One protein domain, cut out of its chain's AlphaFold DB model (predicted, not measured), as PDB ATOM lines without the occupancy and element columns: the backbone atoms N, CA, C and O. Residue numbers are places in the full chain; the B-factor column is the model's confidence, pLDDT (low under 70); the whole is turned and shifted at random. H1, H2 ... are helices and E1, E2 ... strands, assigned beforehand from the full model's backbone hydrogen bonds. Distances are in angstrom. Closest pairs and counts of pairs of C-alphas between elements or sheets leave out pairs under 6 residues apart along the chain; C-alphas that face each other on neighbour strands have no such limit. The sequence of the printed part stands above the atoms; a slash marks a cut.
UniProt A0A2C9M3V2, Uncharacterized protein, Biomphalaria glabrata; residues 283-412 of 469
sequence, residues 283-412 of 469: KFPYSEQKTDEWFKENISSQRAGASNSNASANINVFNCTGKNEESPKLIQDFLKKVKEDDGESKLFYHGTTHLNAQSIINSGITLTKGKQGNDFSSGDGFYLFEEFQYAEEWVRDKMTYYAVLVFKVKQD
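What this domain is: This is residues 283 to 412 of the 469 residues of an uncharacterized protein of Biomphalaria glabrata (UniProt A0A2C9M3V2). Look first for a ribbon of two antiparallel strands, E3 and E4, running through the middle of a compact body, with H3 packed on one side of it and H2 on the opposite side. H1 runs along another side of that ribbon, and a second ribbon, the hairpin of E1 and E2, covers the side where H2 lies, E2 coming near E4. You will find 130 printed residues with three named helices and four named strands, in the order E1 E2 H1 E3 H2 H3 E4; the strands make two antiparallel sheets, E1 - E2 and E3 - E4. The class is mixed, helices and strands, with 63 of the 130 residues, under half, in named elements. The whole is compact, with a radius of gyration of the C-alphas of 15.3 A, and its rounded outline spans 41 by 37 by 34 A.

How they stand to each other: Start with E1, residues 294 to 300, and E2, residues 312 to 318: this hairpin is antiparallel at 150 degrees, with N 297 and O 315 within hydrogen-bond range at 2.9 A. Next comes H1, residues 327 to 340; its closest C-alpha to E2 is Ile 331, 7.9 A from that of Phe 318. Go on to E3, residues 345 to 352, where the closest C-alphas to H1 are those of Lys 339 and Lys 346, 7.2 A apart. In H2, residues 354 to 363, the C-alpha of Asn 362 is 6.6 A from that of Ile 299 in E1, their closest pair. H3, residues 388 to 396, comes closest to E3 at Gly 351 and Ala 391, their C-alphas 4.9 A apart. E4, residues 403 to 410, is antiparallel to E3 at 156 degrees, with N 348 and O 407 within hydrogen-bond range at 2.9 A. E4 and H2 come closest at the C-alphas of His 354 and Ala 403, 5.5 A apart. E2 and E4 are near each other, with 5 pairs of C-alphas within 10 A. Among the pairs that are apart are H1 and H2, and H1 and H3. In H1, H2 and H3 every O i to N i+4 pair is within hydrogen-bond range.

Where its parts are: Find C-alpha 294 at (-17.427, -60.587, 18.761); from there E1 runs 19.5 A, and E2 runs 19.1 A. H1 begins at C-alpha 327, (-22.562, -61.802, 10.342), and is 20.0 A long. E3 measures 22.3 A, H2 14.0 A and H3 12.1 A. E4 runs 22.6 A to C-alpha 410 at (-31.126, -44.731, 29.830).

The domain as a whole: Look at Ser 307 and Glu 325, whose C-alphas are the two farthest apart, 45.4 A. The printed part has no cut. The links E1 to E2, 11 residues, and H2 to H3, 24 residues, are long; the C-alphas of residues 364 to 387 lie 10 to 23 A from the mean of all C-alphas. The mean pLDDT of the printed part is 83.7, and it is under 70 at residue 283, residues 301 to 312 and residues 398 to 400.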
ATOM      1  N   LYS A 283      -7.296 -51.370   8.286       68.31
ATOM      2  CA  LYS A 283      -8.667 -51.588   7.797       68.31
ATOM      3  C   LYS A 283      -9.697 -51.471   8.921       68.31
ATOM      4  O   LYS A 283     -10.778 -50.943   8.683       68.31
ATOM      5  N   PHE A 284      -9.364 -51.938  10.124       79.31
ATOM      6  CA  PHE A 284     -10.185 -51.796  11.325       79.31
ATOM      7  C   PHE A 284      -9.407 -51.061  12.424       79.31
ATOM      8  O   PHE A 284      -8.208 -51.300  12.577       79.31
ATOM      9  N   PRO A 285     -10.071 -50.208  13.226       76.94
ATOM     10  CA  PRO A 285      -9.400 -49.410  14.251       76.94
ATOM     11  C   PRO A 285      -8.933 -50.228  15.466       76.94
ATOM     12  O   PRO A 285      -8.076 -49.759  16.214       76.94
ATOM     13  N   TYR A 286      -9.481 -51.433  15.669       82.69
ATOM     14  CA  TYR A 286      -9.181 -52.303  16.809       82.69
ATOM     15  C   TYR A 286      -9.047 -53.760  16.364       82.69
ATOM     16  O   TYR A 286      -9.904 -54.258  15.631       82.69
ATOM     17  N   SER A 287      -7.990 -54.436  16.831       82.69
ATOM     18  CA  SER A 287      -7.741 -55.871  16.627       82.69
ATOM     19  C   SER A 287      -8.046 -56.363  15.195       82.69
ATOM     20  O   SER A 287      -8.871 -57.254  15.013       82.69
ATOM     21  N   GLU A 288      -7.389 -55.788  14.177       80.75
ATOM     22  CA  GLU A 288      -7.651 -56.019  12.735       80.75
ATOM     23  C   GLU A 288      -7.706 -57.502  12.321       80.75
ATOM     24  O   GLU A 288      -8.426 -57.873  11.396       80.75
ATOM     25  N   GLN A 289      -6.970 -58.358  13.025       81.62
ATOM     26  CA  GLN A 289      -6.923 -59.803  12.817       81.62
ATOM     27  C   GLN A 289      -8.184 -60.557  13.270       81.62
ATOM     28  O   GLN A 289      -8.387 -61.691  12.842       81.62
ATOM     29  N   LYS A 290      -9.006 -59.968  14.146       88.12
ATOM     30  CA  LYS A 290     -10.267 -60.553  14.615       88.12
ATOM     31  C   LYS A 290     -11.386 -60.023  13.744       88.12
ATOM     32  O   LYS A 290     -11.686 -58.833  13.796       88.12
ATOM     33  N   THR A 291     -11.978 -60.888  12.933       90.69
ATOM     34  CA  THR A 291     -13.010 -60.516  11.963       90.69
ATOM     35  C   THR A 291     -14.177 -61.480  12.013       90.69
ATOM     36  O   THR A 291     -13.970 -62.673  12.200       90.69
ATOM     37  N   ASP A 292     -15.380 -60.957  11.782       89.56
ATOM     38  CA  ASP A 292     -16.636 -61.711  11.748       89.56
ATOM     39  C   ASP A 292     -16.947 -62.478  13.053       89.56
ATOM     40  O   ASP A 292     -17.710 -63.442  13.056       89.56
ATOM     41  N   GLU A 293     -16.391 -62.005  14.173       91.50
ATOM     42  CA  GLU A 293     -16.630 -62.494  15.530       91.50
ATOM     43  C   GLU A 293     -16.682 -61.332  16.537       91.50
ATOM     44  O   GLU A 293     -16.096 -60.266  16.321       91.50
ATOM     45  N   TRP A 294     -17.376 -61.545  17.658       94.06
ATOM     46  CA  TRP A 294     -17.427 -60.587  18.761       94.06
ATOM     47  C   TRP A 294     -16.183 -60.693  19.641       94.06
ATOM     48  O   TRP A 294     -15.843 -61.768  20.133       94.06
ATOM     49  N   PHE A 295     -15.556 -59.558  19.935       94.44
ATOM     50  CA  PHE A 295     -14.474 -59.476  20.912       94.44
ATOM     51  C   PHE A 295     -14.618 -58.247  21.806       94.44
ATOM     52  O   PHE A 295     -15.358 -57.310  21.505       94.44
ATOM     53  N   LYS A 296     -13.915 -58.266  22.941       93.31
ATOM     54  CA  LYS A 296     -13.819 -57.115  23.840       93.31
ATOM     55  C   LYS A 296     -12.520 -56.372  23.593       93.31
ATOM     56  O   LYS A 296     -11.465 -57.000  23.540       93.31
ATOM     57  N   GLU A 297     -12.620 -55.057  23.500       90.75
ATOM     58  CA  GLU A 297     -11.480 -54.156  23.389       90.75
ATOM     59  C   GLU A 297     -11.428 -53.261  24.629       90.75
ATOM     60  O   GLU A 297     -12.462 -52.759  25.083       90.75
ATOM     61  N   ASN A 298     -10.238 -53.091  25.202       89.00
ATOM     62  CA  ASN A 298     -10.044 -52.234  26.365       89.00
ATOM     63  C   ASN A 298      -9.624 -50.838  25.902       89.00
ATOM     64  O   ASN A 298      -8.567 -50.666  25.303       89.00
ATOM     65  N   ILE A 299     -10.453 -49.845  26.195       83.88
ATOM     66  CA  ILE A 299     -10.221 -48.459  25.801       83.88
ATOM     67  C   ILE A 299      -9.743 -47.683  27.016       83.88
ATOM     68  O   ILE A 299     -10.485 -47.523  27.989       83.88
ATOM     69  N   SER A 300      -8.518 -47.166  26.951       71.12
ATOM     70  CA  SER A 300      -8.024 -46.187  27.913       71.12
ATOM     71  C   SER A 300      -8.528 -44.801  27.511       71.12
ATOM     72  O   SER A 300      -8.160 -44.253  26.473       71.12
ATOM     73  N   SER A 301      -9.422 -44.225  28.316       58.28
ATOM     74  CA  SER A 301      -9.916 -42.875  28.045       58.28
ATOM     75  C   SER A 301      -8.827 -41.841  28.343       58.28
ATOM     76  O   SER A 301      -8.517 -41.542  29.493       58.28
ATOM     77  N   GLN A 302      -8.242 -41.256  27.298       54.91
ATOM     78  CA  GLN A 302      -7.450 -40.033  27.421       54.91
ATOM     79  C   GLN A 302      -8.403 -38.838  27.342       54.91
ATOM     80  O   GLN A 302      -8.440 -38.115  26.350       54.91
ATOM     81  N   ARG A 303      -9.239 -38.620  28.364       53.12
ATOM     82  CA  ARG A 303     -10.002 -37.367  28.418       53.12
ATOM     83  C   ARG A 303      -9.035 -36.217  28.677       53.12
ATOM     84  O   ARG A 303      -8.544 -36.060  29.793       53.12
ATOM     85  N   ALA A 304      -8.803 -35.384  27.666       41.44
ATOM     86  CA  ALA A 304      -8.194 -34.076  27.857       41.44
ATOM     87  C   ALA A 304      -9.080 -33.261  28.820       41.44
ATOM     88  O   ALA A 304     -10.161 -32.810  28.451       41.44
ATOM     89  N   GLY A 305      -8.649 -33.127  30.078       44.69
ATOM     90  CA  GLY A 305      -9.256 -32.222  31.060       44.69
ATOM     91  C   GLY A 305     -10.100 -32.847  32.178       44.69
ATOM     92  O   GLY A 305     -10.576 -32.099  33.027       44.69
ATOM     93  N   ALA A 306     -10.266 -34.172  32.256       43.06
ATOM     94  CA  ALA A 306     -10.877 -34.798  33.437       43.06
ATOM     95  C   ALA A 306      -9.780 -35.231  34.420       43.06
ATOM     96  O   ALA A 306      -9.072 -36.209  34.186       43.06
ATOM     97  N   SER A 307      -9.618 -34.489  35.516       45.06
ATOM     98  CA  SER A 307      -8.705 -34.855  36.597       45.06
ATOM     99  C   SER A 307      -9.045 -36.248  37.148       45.06
ATOM    100  O   SER A 307     -10.143 -36.462  37.656       45.06
ATOM    101  N   ASN A 308      -8.069 -37.156  37.095       42.22
ATOM    102  CA  ASN A 308      -7.965 -38.381  37.895       42.22
ATOM    103  C   ASN A 308      -9.045 -39.466  37.730       42.22
ATOM    104  O   ASN A 308      -9.543 -40.001  38.719       42.22
ATOM    105  N   SER A 309      -9.291 -39.935  36.508       46.31
ATOM    106  CA  SER A 309      -9.695 -41.338  36.354       46.31
ATOM    107  C   SER A 309      -9.061 -41.959  35.115       46.31
ATOM    108  O   SER A 309      -9.477 -41.658  33.999       46.31
ATOM    109  N   ASN A 310      -8.113 -42.879  35.317       51.84
ATOM    110  CA  ASN A 310      -7.740 -43.898  34.331       51.84
ATOM    111  C   ASN A 310      -8.925 -44.866  34.150       51.84
ATOM    112  O   ASN A 310      -8.849 -46.040  34.509       51.84
ATOM    113  N   ALA A 311     -10.066 -44.360  33.683       59.69
ATOM    114  CA  ALA A 311     -11.241 -45.169  33.429       59.69
ATOM    115  C   ALA A 311     -10.984 -45.944  32.135       59.69
ATOM    116  O   ALA A 311     -11.122 -45.407  31.032       59.69
ATOM    117  N   SER A 312     -10.542 -47.192  32.283       69.12
ATOM    118  CA  SER A 312     -10.529 -48.158  31.194       69.12
ATOM    119  C   SER A 312     -11.934 -48.732  31.034       69.12
ATOM    120  O   SER A 312     -12.482 -49.278  31.996       69.12
ATOM    121  N   ALA A 313     -12.514 -48.631  29.844       79.81
ATOM    122  CA  ALA A 313     -13.806 -49.230  29.535       79.81
ATOM    123  C   ALA A 313     -13.614 -50.396  28.566       79.81
ATOM    124  O   ALA A 313     -12.875 -50.282  27.592       79.81
ATOM    125  N   ASN A 314     -14.294 -51.513  28.817       87.12
ATOM    126  CA  ASN A 314     -14.360 -52.597  27.846       87.12
ATOM    127  C   ASN A 314     -15.534 -52.339  26.903       87.12
ATOM    128  O   ASN A 314     -16.678 -52.264  27.356       87.12
ATOM    129  N   ILE A 315     -15.253 -52.240  25.609       90.88
ATOM    130  CA  ILE A 315     -16.273 -52.165  24.563       90.88
ATOM    131  C   ILE A 315     -16.385 -53.515  23.855       90.88
ATOM    132  O   ILE A 315     -15.409 -54.259  23.781       90.88
ATOM    133  N   ASN A 316     -17.571 -53.837  23.343       94.44
ATOM    134  CA  ASN A 316     -17.750 -54.984  22.451       94.44
ATOM    135  C   ASN A 316     -17.597 -54.501  21.007       94.44
ATOM    136  O   ASN A 316     -18.195 -53.492  20.635       94.44
ATOM    137  N   VAL A 317     -16.806 -55.216  20.214       94.62
ATOM    138  CA  VAL A 317     -16.472 -54.866  18.829       94.62
ATOM    139  C   VAL A 317     -16.742 -56.063  17.926       94.62
ATOM    140  O   VAL A 317     -16.511 -57.209  18.319       94.62
ATOM    141  N   PHE A 318     -17.225 -55.780  16.716       94.38
ATOM    142  CA  PHE A 318     -17.426 -56.753  15.649       94.38
ATOM    143  C   PHE A 318     -16.882 -56.177  14.339       94.38
ATOM    144  O   PHE A 318     -17.482 -55.283  13.742       94.38
ATOM    145  N   ASN A 319     -15.735 -56.678  13.886       92.00
ATOM    146  CA  ASN A 319     -15.137 -56.258  12.619       92.00
ATOM    147  C   ASN A 319     -15.776 -57.049  11.468       92.00
ATOM    148  O   ASN A 319     -15.373 -58.180  11.191       92.00
ATOM    149  N   CYS A 320     -16.780 -56.474  10.804       87.44
ATOM    150  CA  CYS A 320     -17.506 -57.134   9.715       87.44
ATOM    151  C   CYS A 320     -16.733 -57.050   8.390       87.44
ATOM    152  O   CYS A 320     -16.361 -55.964   7.942       87.44
ATOM    153  N   THR A 321     -16.505 -58.186   7.729       80.19
ATOM    154  CA  THR A 321     -15.844 -58.221   6.411       80.19
ATOM    155  C   THR A 321     -16.812 -58.373   5.245       80.19
ATOM    156  O   THR A 321     -16.382 -58.275   4.093       80.19
ATOM    157  N   GLY A 322     -18.087 -58.651   5.532       74.31
ATOM    158  CA  GLY A 322     -19.108 -58.974   4.535       74.31
ATOM    159  C   GLY A 322     -18.895 -60.322   3.835       74.31
ATOM    160  O   GLY A 322     -19.590 -60.618   2.870       74.31
ATOM    161  N   LYS A 323     -17.919 -61.132   4.271       73.62
ATOM    162  CA  LYS A 323     -17.658 -62.467   3.705       73.62
ATOM    163  C   LYS A 323     -18.442 -63.571   4.400       73.62
ATOM    164  O   LYS A 323     -18.647 -64.618   3.796       73.62
ATOM    165  N   ASN A 324     -18.803 -63.358   5.660       79.44
ATOM    166  CA  ASN A 324     -19.593 -64.297   6.429       79.44
ATOM    167  C   ASN A 324     -21.073 -63.903   6.329       79.44
ATOM    168  O   ASN A 324     -21.490 -62.864   6.842       79.44
ATOM    169  N   GLU A 325     -21.858 -64.743   5.658       81.69
ATOM    170  CA  GLU A 325     -23.299 -64.541   5.471       81.69
ATOM    171  C   GLU A 325     -24.075 -64.570   6.800       81.69
ATOM    172  O   GLU A 325     -25.172 -64.023   6.887       81.69
ATOM    173  N   GLU A 326     -23.496 -65.138   7.864       87.00
ATOM    174  CA  GLU A 326     -24.098 -65.165   9.199       87.00
ATOM    175  C   GLU A 326     -23.847 -63.884  10.007       87.00
ATOM    176  O   GLU A 326     -24.531 -63.652  11.008       87.00
ATOM    177  N   SER A 327     -22.910 -63.021   9.595       86.56
ATOM    178  CA  SER A 327     -22.562 -61.802  10.342       86.56
ATOM    179  C   SER A 327     -23.762 -60.903  10.662       86.56
ATOM    180  O   SER A 327     -23.874 -60.491  11.819       86.56
ATOM    181  N   PRO A 328     -24.702 -60.622   9.732       87.25
ATOM    182  CA  PRO A 328     -25.887 -59.824  10.051       87.25
ATOM    183  C   PRO A 328     -26.721 -60.436  11.180       87.25
ATOM    184  O   PRO A 328     -27.167 -59.725  12.079       87.25
ATOM    185  N   LYS A 329     -26.879 -61.765  11.176       89.88
ATOM    186  CA  LYS A 329     -27.623 -62.490  12.208       89.88
ATOM    187  C   LYS A 329     -26.901 -62.439  13.556       89.88
ATOM    188  O   LYS A 329     -27.525 -62.111  14.557       89.88
ATOM    189  N   LEU A 330     -25.583 -62.661  13.579       92.44
ATOM    190  CA  LEU A 330     -24.763 -62.564  14.796       92.44
ATOM    191  C   LEU A 330     -24.818 -61.168  15.433       92.44
ATOM    192  O   LEU A 330     -24.809 -61.038  16.661       92.44
ATOM    193  N   ILE A 331     -24.870 -60.121  14.604       92.56
ATOM    194  CA  ILE A 331     -25.015 -58.742  15.073       92.56
ATOM    195  C   ILE A 331     -26.409 -58.532  15.670       92.56
ATOM    196  O   ILE A 331     -26.526 -58.036  16.792       92.56
ATOM    197  N   GLN A 332     -27.464 -58.940  14.960       91.94
ATOM    198  CA  GLN A 332     -28.845 -58.807  15.432       91.94
ATOM    199  C   GLN A 332     -29.096 -59.574  16.734       91.94
ATOM    200  O   GLN A 332     -29.667 -59.004  17.666       91.94
ATOM    201  N   ASP A 333     -28.626 -60.818  16.834       94.25
ATOM    202  CA  ASP A 333     -28.778 -61.660  18.023       94.25
ATOM    203  C   ASP A 333     -28.084 -61.032  19.242       94.25
ATOM    204  O   ASP A 333     -28.656 -60.972  20.333       94.25
ATOM    205  N   PHE A 334     -26.878 -60.482  19.056       94.25
ATOM    206  CA  PHE A 334     -26.168 -59.775  20.122       94.25
ATOM    207  C   PHE A 334     -26.908 -58.509  20.565       94.25
ATOM    208  O   PHE A 334     -27.103 -58.294  21.761       94.25
ATOM    209  N   LEU A 335     -27.358 -57.677  19.622       93.56
ATOM    210  CA  LEU A 335     -28.089 -56.447  19.938       93.56
ATOM    211  C   LEU A 335     -29.429 -56.733  20.622       93.56
ATOM    212  O   LEU A 335     -29.813 -55.997  21.532       93.56
ATOM    213  N   LYS A 336     -30.124 -57.799  20.214       93.38
ATOM    214  CA  LYS A 336     -31.351 -58.266  20.863       93.38
ATOM    215  C   LYS A 336     -31.079 -58.657  22.312       93.38
ATOM    216  O   LYS A 336     -31.748 -58.139  23.200       93.38
ATOM    217  N   LYS A 337     -30.042 -59.463  22.555       94.25
ATOM    218  CA  LYS A 337     -29.632 -59.841  23.911       94.25
ATOM    219  C   LYS A 337     -29.307 -58.621  24.778       94.25
ATOM    220  O   LYS A 337     -29.775 -58.528  25.903       94.25
ATOM    221  N   VAL A 338     -28.569 -57.641  24.245       91.69
ATOM    222  CA  VAL A 338     -28.254 -56.401  24.978       91.69
ATOM    223  C   VAL A 338     -29.516 -55.614  25.353       91.69
ATOM    224  O   VAL A 338     -29.548 -55.022  26.430       91.69
ATOM    225  N   LYS A 339     -30.541 -55.590  24.489       89.81
ATOM    226  CA  LYS A 339     -31.840 -54.961  24.795       89.81
ATOM    227  C   LYS A 339     -32.608 -55.736  25.872       89.81
ATOM    228  O   LYS A 339     -33.215 -55.119  26.737       89.81
ATOM    229  N   GLU A 340     -32.587 -57.066  25.819       91.88
ATOM    230  CA  GLU A 340     -33.270 -57.935  26.788       91.88
ATOM    231  C   GLU A 340     -32.627 -57.872  28.183       91.88
ATOM    232  O   GLU A 340     -33.339 -57.875  29.185       91.88
ATOM    233  N   ASP A 341     -31.298 -57.743  28.250       92.88
ATOM    234  CA  ASP A 341     -30.536 -57.665  29.502       92.88
ATOM    235  C   ASP A 341     -30.708 -56.314  30.242       92.88
ATOM    236  O   ASP A 341     -30.352 -56.209  31.417       92.88
ATOM    237  N   ASP A 342     -31.218 -55.261  29.584       89.69
ATOM    238  CA  ASP A 342     -31.328 -53.904  30.145       89.69
ATOM    239  C   ASP A 342     -32.594 -53.177  29.662       89.69
ATOM    240  O   ASP A 342     -32.562 -52.365  28.734       89.69
ATOM    241  N   GLY A 343     -33.717 -53.448  30.333       84.75
ATOM    242  CA  GLY A 343     -35.014 -52.840  30.014       84.75
ATOM    243  C   GLY A 343     -35.131 -51.341  30.330       84.75
ATOM    244  O   GLY A 343     -36.046 -50.686  29.833       84.75
ATOM    245  N   GLU A 344     -34.218 -50.769  31.123       90.31
ATOM    246  CA  GLU A 344     -34.207 -49.333  31.460       90.31
ATOM    247  C   GLU A 344     -33.506 -48.483  30.394       90.31
ATOM    248  O   GLU A 344     -33.600 -47.248  30.392       90.31
ATOM    249  N   SER A 345     -32.787 -49.132  29.479       93.25
ATOM    250  CA  SER A 345     -32.016 -48.478  28.435       93.25
ATOM    251  C   SER A 345     -32.613 -48.708  27.055       93.25
ATOM    252  O   SER A 345     -33.230 -49.724  26.753       93.25
ATOM    253  N   LYS A 346     -32.385 -47.740  26.174       92.88
ATOM    254  CA  LYS A 346     -32.662 -47.837  24.747       92.88
ATOM    255  C   LYS A 346     -31.346 -47.812  23.978       92.88
ATOM    256  O   LYS A 346     -30.407 -47.106  24.356       92.88
ATOM    257  N   LEU A 347     -31.277 -48.603  22.909       94.81
ATOM    258  CA  LEU A 347     -30.145 -48.572  21.989       94.81
ATOM    259  C   LEU A 347     -30.355 -47.499  20.925       94.81
ATOM    260  O   LEU A 347     -31.442 -47.380  20.363       94.81
ATOM    261  N   PHE A 348     -29.289 -46.758  20.653       95.19
ATOM    262  CA  PHE A 348     -29.197 -45.781  19.581       95.19
ATOM    263  C   PHE A 348     -27.961 -46.057  18.733       95.19
ATOM    264  O   PHE A 348     -26.965 -46.590  19.224       95.19
ATOM    265  N   TYR A 349     -28.014 -45.674  17.466       96.00
ATOM    266  CA  TYR A 349     -27.032 -46.067  16.464       96.00
ATOM    267  C   TYR A 349     -26.481 -44.842  15.739       96.00
ATOM    268  O   TYR A 349     -27.236 -43.952  15.361       96.00
ATOM    269  N   HIS A 350     -25.170 -44.795  15.522       94.69
ATOM    270  CA  HIS A 350     -24.516 -43.742  14.745       94.69
ATOM    271  C   HIS A 350     -23.615 -44.373  13.692       94.69
ATOM    272  O   HIS A 350     -22.594 -44.970  14.033       94.69
ATOM    273  N   GLY A 351     -23.990 -44.243  12.423       91.81
ATOM    274  CA  GLY A 351     -23.107 -44.596  11.320       91.81
ATOM    275  C   GLY A 351     -22.057 -43.504  11.117       91.81
ATOM    276  O   GLY A 351     -22.403 -42.325  11.036       91.81
ATOM    277  N   THR A 352     -20.784 -43.885  11.019       88.75
ATOM    278  CA  THR A 352     -19.669 -42.971  10.736       88.75
ATOM    279  C   THR A 352     -18.469 -43.705  10.126       88.75
ATOM    280  O   THR A 352     -18.531 -44.908   9.882       88.75
ATOM    281  N   THR A 353     -17.362 -43.009   9.870       83.69
ATOM    282  CA  THR A 353     -16.107 -43.625   9.405       83.69
ATOM    283  C   THR A 353     -15.372 -44.337  10.546       83.69
ATOM    284  O   THR A 353     -15.595 -44.057  11.725       83.69
ATOM    285  N   HIS A 354     -14.434 -45.233  10.228       83.62
ATOM    286  CA  HIS A 354     -13.620 -45.910  11.250       83.62
ATOM    287  C   HIS A 354     -12.813 -44.938  12.126       83.62
ATOM    288  O   HIS A 354     -12.731 -45.135  13.339       83.62
ATOM    289  N   LEU A 355     -12.257 -43.874  11.534       80.38
ATOM    290  CA  LEU A 355     -11.487 -42.862  12.263       80.38
ATOM    291  C   LEU A 355     -12.376 -42.079  13.231       80.38
ATOM    292  O   LEU A 355     -12.028 -41.916  14.400       80.38
ATOM    293  N   ASN A 356     -13.549 -41.639  12.774       84.50
ATOM    294  CA  ASN A 356     -14.487 -40.920  13.630       84.50
ATOM    295  C   ASN A 356     -15.027 -41.826  14.739       84.50
ATOM    296  O   ASN A 356     -15.114 -41.390  15.885       84.50
ATOM    297  N   ALA A 357     -15.305 -43.099  14.441       89.50
ATOM    298  CA  ALA A 357     -15.676 -44.088  15.448       89.50
ATOM    299  C   ALA A 357     -14.591 -44.231  16.527       89.50
ATOM    300  O   ALA A 357     -14.896 -44.130  17.715       89.50
ATOM    301  N   GLN A 358     -13.324 -44.382  16.127       86.56
ATOM    302  CA  GLN A 358     -12.188 -44.453  17.049       86.56
ATOM    303  C   GLN A 358     -12.044 -43.169  17.881       86.56
ATOM    304  O   GLN A 358     -11.866 -43.234  19.098       86.56
ATOM    305  N   SER A 359     -12.175 -41.996  17.255       85.38
ATOM    306  CA  SER A 359     -12.137 -40.706  17.953       85.38
ATOM    307  C   SER A 359     -13.250 -40.595  18.998       85.38
ATOM    308  O   SER A 359     -12.982 -40.194  20.129       85.38
ATOM    309  N   ILE A 360     -14.486 -40.969  18.647       89.62
ATOM    310  CA  ILE A 360     -15.642 -40.927  19.554       89.62
ATOM    311  C   ILE A 360     -15.458 -41.908  20.716       89.62
ATOM    312  O   ILE A 360     -15.740 -41.559  21.861       89.62
ATOM    313  N   ILE A 361     -14.956 -43.114  20.448       88.38
ATOM    314  CA  ILE A 361     -14.692 -44.127  21.474       88.38
ATOM    315  C   ILE A 361     -13.599 -43.656  22.446       88.38
ATOM    316  O   ILE A 361     -13.768 -43.767  23.661       88.38
ATOM    317  N   ASN A 362     -12.498 -43.101  21.932       84.19
ATOM    318  CA  ASN A 362     -11.337 -42.732  22.745       84.19
ATOM    319  C   ASN A 362     -11.517 -41.394  23.484       84.19
ATOM    320  O   ASN A 362     -11.038 -41.240  24.609       84.19
ATOM    321  N   SER A 363     -12.194 -40.427  22.856       83.06
ATOM    322  CA  SER A 363     -12.261 -39.030  23.323       83.06
ATOM    323  C   SER A 363     -13.671 -38.569  23.703       83.06
ATOM    324  O   SER A 363     -13.832 -37.501  24.292       83.06
ATOM    325  N   GLY A 364     -14.701 -39.363  23.404       87.31
ATOM    326  CA  GLY A 364     -16.100 -38.970  23.541       87.31
ATOM    327  C   GLY A 364     -16.617 -38.130  22.367       87.31
ATOM    328  O   GLY A 364     -15.918 -37.858  21.391       87.31
ATOM    329  N   ILE A 365     -17.881 -37.712  22.467       89.19
ATOM    330  CA  ILE A 365     -18.554 -36.895  21.449       89.19
ATOM    331  C   ILE A 365     -18.176 -35.425  21.659       89.19
ATOM    332  O   ILE A 365     -18.477 -34.843  22.700       89.19
ATOM    333  N   THR A 366     -17.546 -34.814  20.655       86.06
ATOM    334  CA  THR A 366     -17.268 -33.370  20.631       86.06
ATOM    335  C   THR A 366     -18.277 -32.686  19.716       86.06
ATOM    336  O   THR A 366     -18.121 -32.731  18.500       86.06
ATOM    337  N   LEU A 367     -19.310 -32.058  20.288       85.31
ATOM    338  CA  LEU A 367     -20.409 -31.475  19.504       85.31
ATOM    339  C   LEU A 367     -19.931 -30.413  18.509       85.31
ATOM    340  O   LEU A 367     -20.400 -30.406  17.383       85.31
ATOM    341  N   THR A 368     -18.934 -29.601  18.873       83.19
ATOM    342  CA  THR A 368     -18.360 -28.545  18.012       83.19
ATOM    343  C   THR A 368     -17.574 -29.061  16.801       83.19
ATOM    344  O   THR A 368     -17.045 -28.266  16.027       83.19
ATOM    345  N   LYS A 369     -17.450 -30.385  16.654       80.25
ATOM    346  CA  LYS A 369     -16.899 -31.049  15.467       80.25
ATOM    347  C   LYS A 369     -17.998 -31.644  14.579       80.25
ATOM    348  O   LYS A 369     -17.703 -32.474  13.723       80.25
ATOM    349  N   GLY A 370     -19.259 -31.269  14.802       80.44
ATOM    350  CA  GLY A 370     -20.359 -31.654  13.928       80.44
ATOM    351  C   GLY A 370     -20.145 -31.122  12.511       80.44
ATOM    352  O   GLY A 370     -19.441 -30.135  12.295       80.44
ATOM    353  N   LYS A 371     -20.767 -31.768  11.524       79.81
ATOM    354  CA  LYS A 371     -20.746 -31.259  10.149       79.81
ATOM    355  C   LYS A 371     -21.674 -30.039  10.036       79.81
ATOM    356  O   LYS A 371     -22.728 -29.990  10.678       79.81
ATOM    357  N   GLN A 372     -21.251 -29.046   9.263       81.50
ATOM    358  CA  GLN A 372     -22.050 -27.859   8.951       81.50
ATOM    359  C   GLN A 372     -23.215 -28.225   8.024       81.50
ATOM    360  O   GLN A 372     -23.106 -29.160   7.232       81.50
ATOM    361  N   GLY A 373     -24.310 -27.474   8.116       80.00
ATOM    362  CA  GLY A 373     -25.416 -27.541   7.162       80.00
ATOM    363  C   GLY A 373     -26.269 -28.815   7.215       80.00
ATOM    364  O   GLY A 373     -26.798 -29.225   6.187       80.00
ATOM    365  N   ASN A 374     -26.413 -29.466   8.373       83.94
ATOM    366  CA  ASN A 374     -27.299 -30.629   8.502       83.94
ATOM    367  C   ASN A 374     -28.735 -30.216   8.874       83.94
ATOM    368  O   ASN A 374     -28.977 -29.126   9.375       83.94
ATOM    369  N   ASP A 375     -29.689 -31.139   8.731       85.56
ATOM    370  CA  ASP A 375     -31.131 -30.913   8.951       85.56
ATOM    371  C   ASP A 375     -31.525 -30.358  10.337       85.56
ATOM    372  O   ASP A 375     -32.603 -29.804  10.507       85.56
ATOM    373  N   PHE A 376     -30.687 -30.543  11.357       87.81
ATOM    374  CA  PHE A 376     -31.014 -30.246  12.763       87.81
ATOM    375  C   PHE A 376     -29.850 -29.618  13.543       87.81
ATOM    376  O   PHE A 376     -29.973 -29.388  14.743       87.81
ATOM    377  N   SER A 377     -28.716 -29.364  12.887       88.69
ATOM    378  CA  SER A 377     -27.547 -28.719  13.489       88.69
ATOM    379  C   SER A 377     -26.604 -28.179  12.418       88.69
ATOM    380  O   SER A 377     -26.633 -28.637  11.274       88.69
ATOM    381  N   SER A 378     -25.744 -27.234  12.790       86.69
ATOM    382  CA  SER A 378     -24.751 -26.654  11.887       86.69
ATOM    383  C   SER A 378     -23.417 -26.510  12.607       86.69
ATOM    384  O   SER A 378     -23.074 -25.467  13.162       86.69
ATOM    385  N   GLY A 379     -22.664 -27.612  12.644       85.19
ATOM    386  CA  GLY A 379     -21.370 -27.661  13.327       85.19
ATOM    387  C   GLY A 379     -21.394 -28.088  14.790       85.19
ATOM    388  O   GLY A 379     -20.331 -28.233  15.387       85.19
ATOM    389  N   ASP A 380     -22.574 -28.269  15.376       87.56
ATOM    390  CA  ASP A 380     -22.779 -28.386  16.825       87.56
ATOM    391  C   ASP A 380     -23.733 -29.529  17.233       87.56
ATOM    392  O   ASP A 380     -24.239 -29.553  18.355       87.56
ATOM    393  N   GLY A 381     -23.962 -30.507  16.350       88.69
ATOM    394  CA  GLY A 381     -24.872 -31.629  16.597       88.69
ATOM    395  C   GLY A 381     -24.246 -33.015  16.454       88.69
ATOM    396  O   GLY A 381     -23.189 -33.203  15.851       88.69
ATOM    397  N   PHE A 382     -24.951 -34.008  17.000       91.38
ATOM    398  CA  PHE A 382     -24.618 -35.426  16.889       91.38
ATOM    399  C   PHE A 382     -25.886 -36.241  16.618       91.38
ATOM    400  O   PHE A 382     -26.865 -36.141  17.355       91.38
ATOM    401  N   TYR A 383     -25.871 -37.036  15.549       91.38
ATOM    402  CA  TYR A 383     -27.062 -37.710  15.034       91.38
ATOM    403  C   TYR A 383     -27.115 -39.162  15.480       91.38
ATOM    404  O   TYR A 383     -26.141 -39.899  15.335       91.38
ATOM    405  N   LEU A 384     -28.278 -39.577  15.967       92.88
ATOM    406  CA  LEU A 384     -28.549 -40.936  16.405       92.88
ATOM    407  C   LEU A 384     -29.796 -41.468  15.703       92.88
ATOM    408  O   LEU A 384     -30.799 -40.767  15.582       92.88
ATOM    409  N   PHE A 385     -29.739 -42.726  15.289       92.50
ATOM    410  CA  PHE A 385     -30.875 -43.490  14.789       92.50
ATOM    411  C   PHE A 385     -31.394 -44.421  15.883       92.50
ATOM    412  O   PHE A 385     -30.626 -44.922  16.703       92.50
ATOM    413  N   GLU A 386     -32.698 -44.677  15.887       90.94
ATOM    414  CA  GLU A 386     -33.321 -45.645  16.803       90.94
ATOM    415  C   GLU A 386     -33.235 -47.084  16.296       90.94
ATOM    416  O   GLU A 386     -33.297 -48.017  17.093       90.94
ATOM    417  N   GLU A 387     -33.051 -47.256  14.987       90.38
ATOM    418  CA  GLU A 387     -32.937 -48.556  14.338       90.38
ATOM    419  C   GLU A 387     -31.564 -48.706  13.688       90.38
ATOM    420  O   GLU A 387     -31.082 -47.802  13.001       90.38
ATOM    421  N   PHE A 388     -30.954 -49.876  13.888       92.00
ATOM    422  CA  PHE A 388     -29.625 -50.198  13.364       92.00
ATOM    423  C   PHE A 388     -29.569 -50.060  11.839       92.00
ATOM    424  O   PHE A 388     -28.651 -49.439  11.309       92.00
ATOM    425  N   GLN A 389     -30.585 -50.586  11.151       89.44
ATOM    426  CA  GLN A 389     -30.643 -50.621   9.693       89.44
ATOM    427  C   GLN A 389     -30.564 -49.220   9.074       89.44
ATOM    428  O   GLN A 389     -29.865 -49.043   8.085       89.44
ATOM    429  N   TYR A 390     -31.203 -48.211   9.676       88.31
ATOM    430  CA  TYR A 390     -31.143 -46.843   9.151       88.31
ATOM    431  C   TYR A 390     -29.770 -46.200   9.341       88.31
ATOM    432  O   TYR A 390     -29.313 -45.477   8.458       88.31
ATOM    433  N   ALA A 391     -29.096 -46.472  10.463       90.50
ATOM    434  CA  ALA A 391     -27.728 -46.002  10.661       90.50
ATOM    435  C   ALA A 391     -26.766 -46.638   9.656       90.50
ATOM    436  O   ALA A 391     -25.912 -45.935   9.127       90.50
ATOM    437  N   GLU A 392     -26.914 -47.940   9.403       89.31
ATOM    438  CA  GLU A 392     -26.101 -48.691   8.446       89.31
ATOM    439  C   GLU A 392     -26.353 -48.229   7.003       89.31
ATOM    440  O   GLU A 392     -25.406 -47.882   6.304       89.31
ATOM    441  N   GLU A 393     -27.617 -48.161   6.574       85.25
ATOM    442  CA  GLU A 393     -28.026 -47.659   5.253       85.25
ATOM    443  C   GLU A 393     -27.456 -46.268   4.982       85.25
ATOM    444  O   GLU A 393     -26.828 -46.043   3.950       85.25
ATOM    445  N   TRP A 394     -27.599 -45.355   5.946       82.81
ATOM    446  CA  TRP A 394     -27.151 -43.973   5.807       82.81
ATOM    447  C   TRP A 394     -25.664 -43.831   5.482       82.81
ATOM    448  O   TRP A 394     -25.294 -42.937   4.719       82.81
ATOM    449  N   VAL A 395     -24.807 -44.667   6.075       82.19
ATOM    450  CA  VAL A 395     -23.365 -44.629   5.786       82.19
ATOM    451  C   VAL A 395     -22.970 -45.506   4.622       82.19
ATOM    452  O   VAL A 395     -22.099 -45.106   3.858       82.19
ATOM    453  N   ARG A 396     -23.622 -46.652   4.434       81.38
ATOM    454  CA  ARG A 396     -23.347 -47.553   3.315       81.38
ATOM    455  C   ARG A 396     -23.605 -46.883   1.968       81.38
ATOM    456  O   ARG A 396     -22.841 -47.098   1.035       81.38
ATOM    457  N   ASP A 397     -24.626 -46.034   1.886       71.75
ATOM    458  CA  ASP A 397     -24.961 -45.292   0.665       71.75
ATOM    459  C   ASP A 397     -23.997 -44.119   0.387       71.75
ATOM    460  O   ASP A 397     -24.092 -43.475  -0.655       71.75
ATOM    461  N   LYS A 398     -23.077 -43.813   1.313       68.38
ATOM    462  CA  LYS A 398     -22.151 -42.669   1.224       68.38
ATOM    463  C   LYS A 398     -20.680 -43.057   1.258       68.38
ATOM    464  O   LYS A 398     -19.837 -42.265   0.849       68.38
ATOM    465  N   MET A 399     -20.363 -44.210   1.838       68.81
ATOM    466  CA  MET A 399     -19.013 -44.580   2.239       68.81
ATOM    467  C   MET A 399     -18.767 -46.060   1.978       68.81
ATOM    468  O   MET A 399     -19.599 -46.921   2.265       68.81
ATOM    469  N   THR A 400     -17.566 -46.354   1.496       66.62
ATOM    470  CA  THR A 400     -17.135 -47.721   1.200       66.62
ATOM    471  C   THR A 400     -16.786 -48.503   2.465       66.62
ATOM    472  O   THR A 400     -17.081 -49.695   2.568       66.62
ATOM    473  N   TYR A 401     -16.170 -47.837   3.441       74.31
ATOM    474  CA  TYR A 401     -15.841 -48.421   4.736       74.31
ATOM    475  C   TYR A 401     -16.447 -47.551   5.828       74.31
ATOM    476  O   TYR A 401     -16.276 -46.333   5.856       74.31
ATOM    477  N   TYR A 402     -17.170 -48.187   6.735       84.94
ATOM    478  CA  TYR A 402     -17.946 -47.500   7.747       84.94
ATOM    479  C   TYR A 402     -18.031 -48.350   9.010       84.94
ATOM    480  O   TYR A 402     -17.908 -49.572   8.983       84.94
ATOM    481  N   ALA A 403     -18.289 -47.681  10.124       91.56
ATOM    482  CA  ALA A 403     -18.623 -48.289  11.396       91.56
ATOM    483  C   ALA A 403     -19.992 -47.793  11.859       91.56
ATOM    484  O   ALA A 403     -20.388 -46.659  11.590       91.56
ATOM    485  N   VAL A 404     -20.688 -48.633  12.619       95.19
ATOM    486  CA  VAL A 404     -21.888 -48.237  13.356       95.19
ATOM    487  C   VAL A 404     -21.566 -48.303  14.843       95.19
ATOM    488  O   VAL A 404     -21.318 -49.375  15.391       95.19
ATOM    489  N   LEU A 405     -21.561 -47.148  15.502       95.88
ATOM    490  CA  LEU A 405     -21.472 -47.066  16.955       95.88
ATOM    491  C   LEU A 405     -22.839 -47.362  17.566       95.88
ATOM    492  O   LEU A 405     -23.854 -46.839  17.104       95.88
ATOM    493  N   VAL A 406     -22.851 -48.156  18.635       96.38
ATOM    494  CA  VAL A 406     -24.064 -48.506  19.379       96.38
ATOM    495  C   VAL A 406     -23.987 -47.893  20.768       96.38
ATOM    496  O   VAL A 406     -23.135 -48.251  21.579       96.38
ATOM    497  N   PHE A 407     -24.898 -46.971  21.049       94.75
ATOM    498  CA  PHE A 407     -25.022 -46.301  22.332       94.75
ATOM    499  C   PHE A 407     -26.138 -46.944  23.138       94.75
ATOM    500  O   PHE A 407     -27.272 -47.039  22.674       94.75
ATOM    501  N   LYS A 408     -25.828 -47.340  24.372       93.50
ATOM    502  CA  LYS A 408     -26.827 -47.742  25.360       93.50
ATOM    503  C   LYS A 408     -27.147 -46.546  26.249       93.50
ATOM    504  O   LYS A 408     -26.278 -46.088  26.990       93.50
ATOM    505  N   VAL A 409     -28.366 -46.021  26.147       92.50
ATOM    506  CA  VAL A 409     -28.776 -44.763  26.785       92.50
ATOM    507  C   VAL A 409     -29.987 -45.015  27.676       92.50
ATOM    508  O   VAL A 409     -30.974 -45.571  27.202       92.50
ATOM    509  N   LYS A 410     -29.949 -44.599  28.951       92.44
ATOM    510  CA  LYS A 410     -31.126 -44.731  29.830       92.44
ATOM    511  C   LYS A 410     -32.297 -43.920  29.279       92.44
ATOM    512  O   LYS A 410     -32.092 -42.792  28.826       92.44
ATOM    513  N   GLN A 411     -33.505 -44.466  29.365       88.94
ATOM    514  CA  GLN A 411     -34.701 -43.855  28.774       88.94
ATOM    515  C   GLN A 411     -34.958 -42.420  29.272       88.94
ATOM    516  O   GLN A 411     -35.318 -41.555  28.475       88.94
ATOM    517  N   ASP A 412     -34.655 -42.116  30.535       89.44
ATOM    518  CA  ASP A 412     -34.821 -40.770  31.103       89.44
ATOM    519  C   ASP A 412     -33.969 -39.690  30.413       89.44
ATOM    520  O   ASP A 412     -34.320 -38.511  30.449       89.44
TER     521      ASP A 412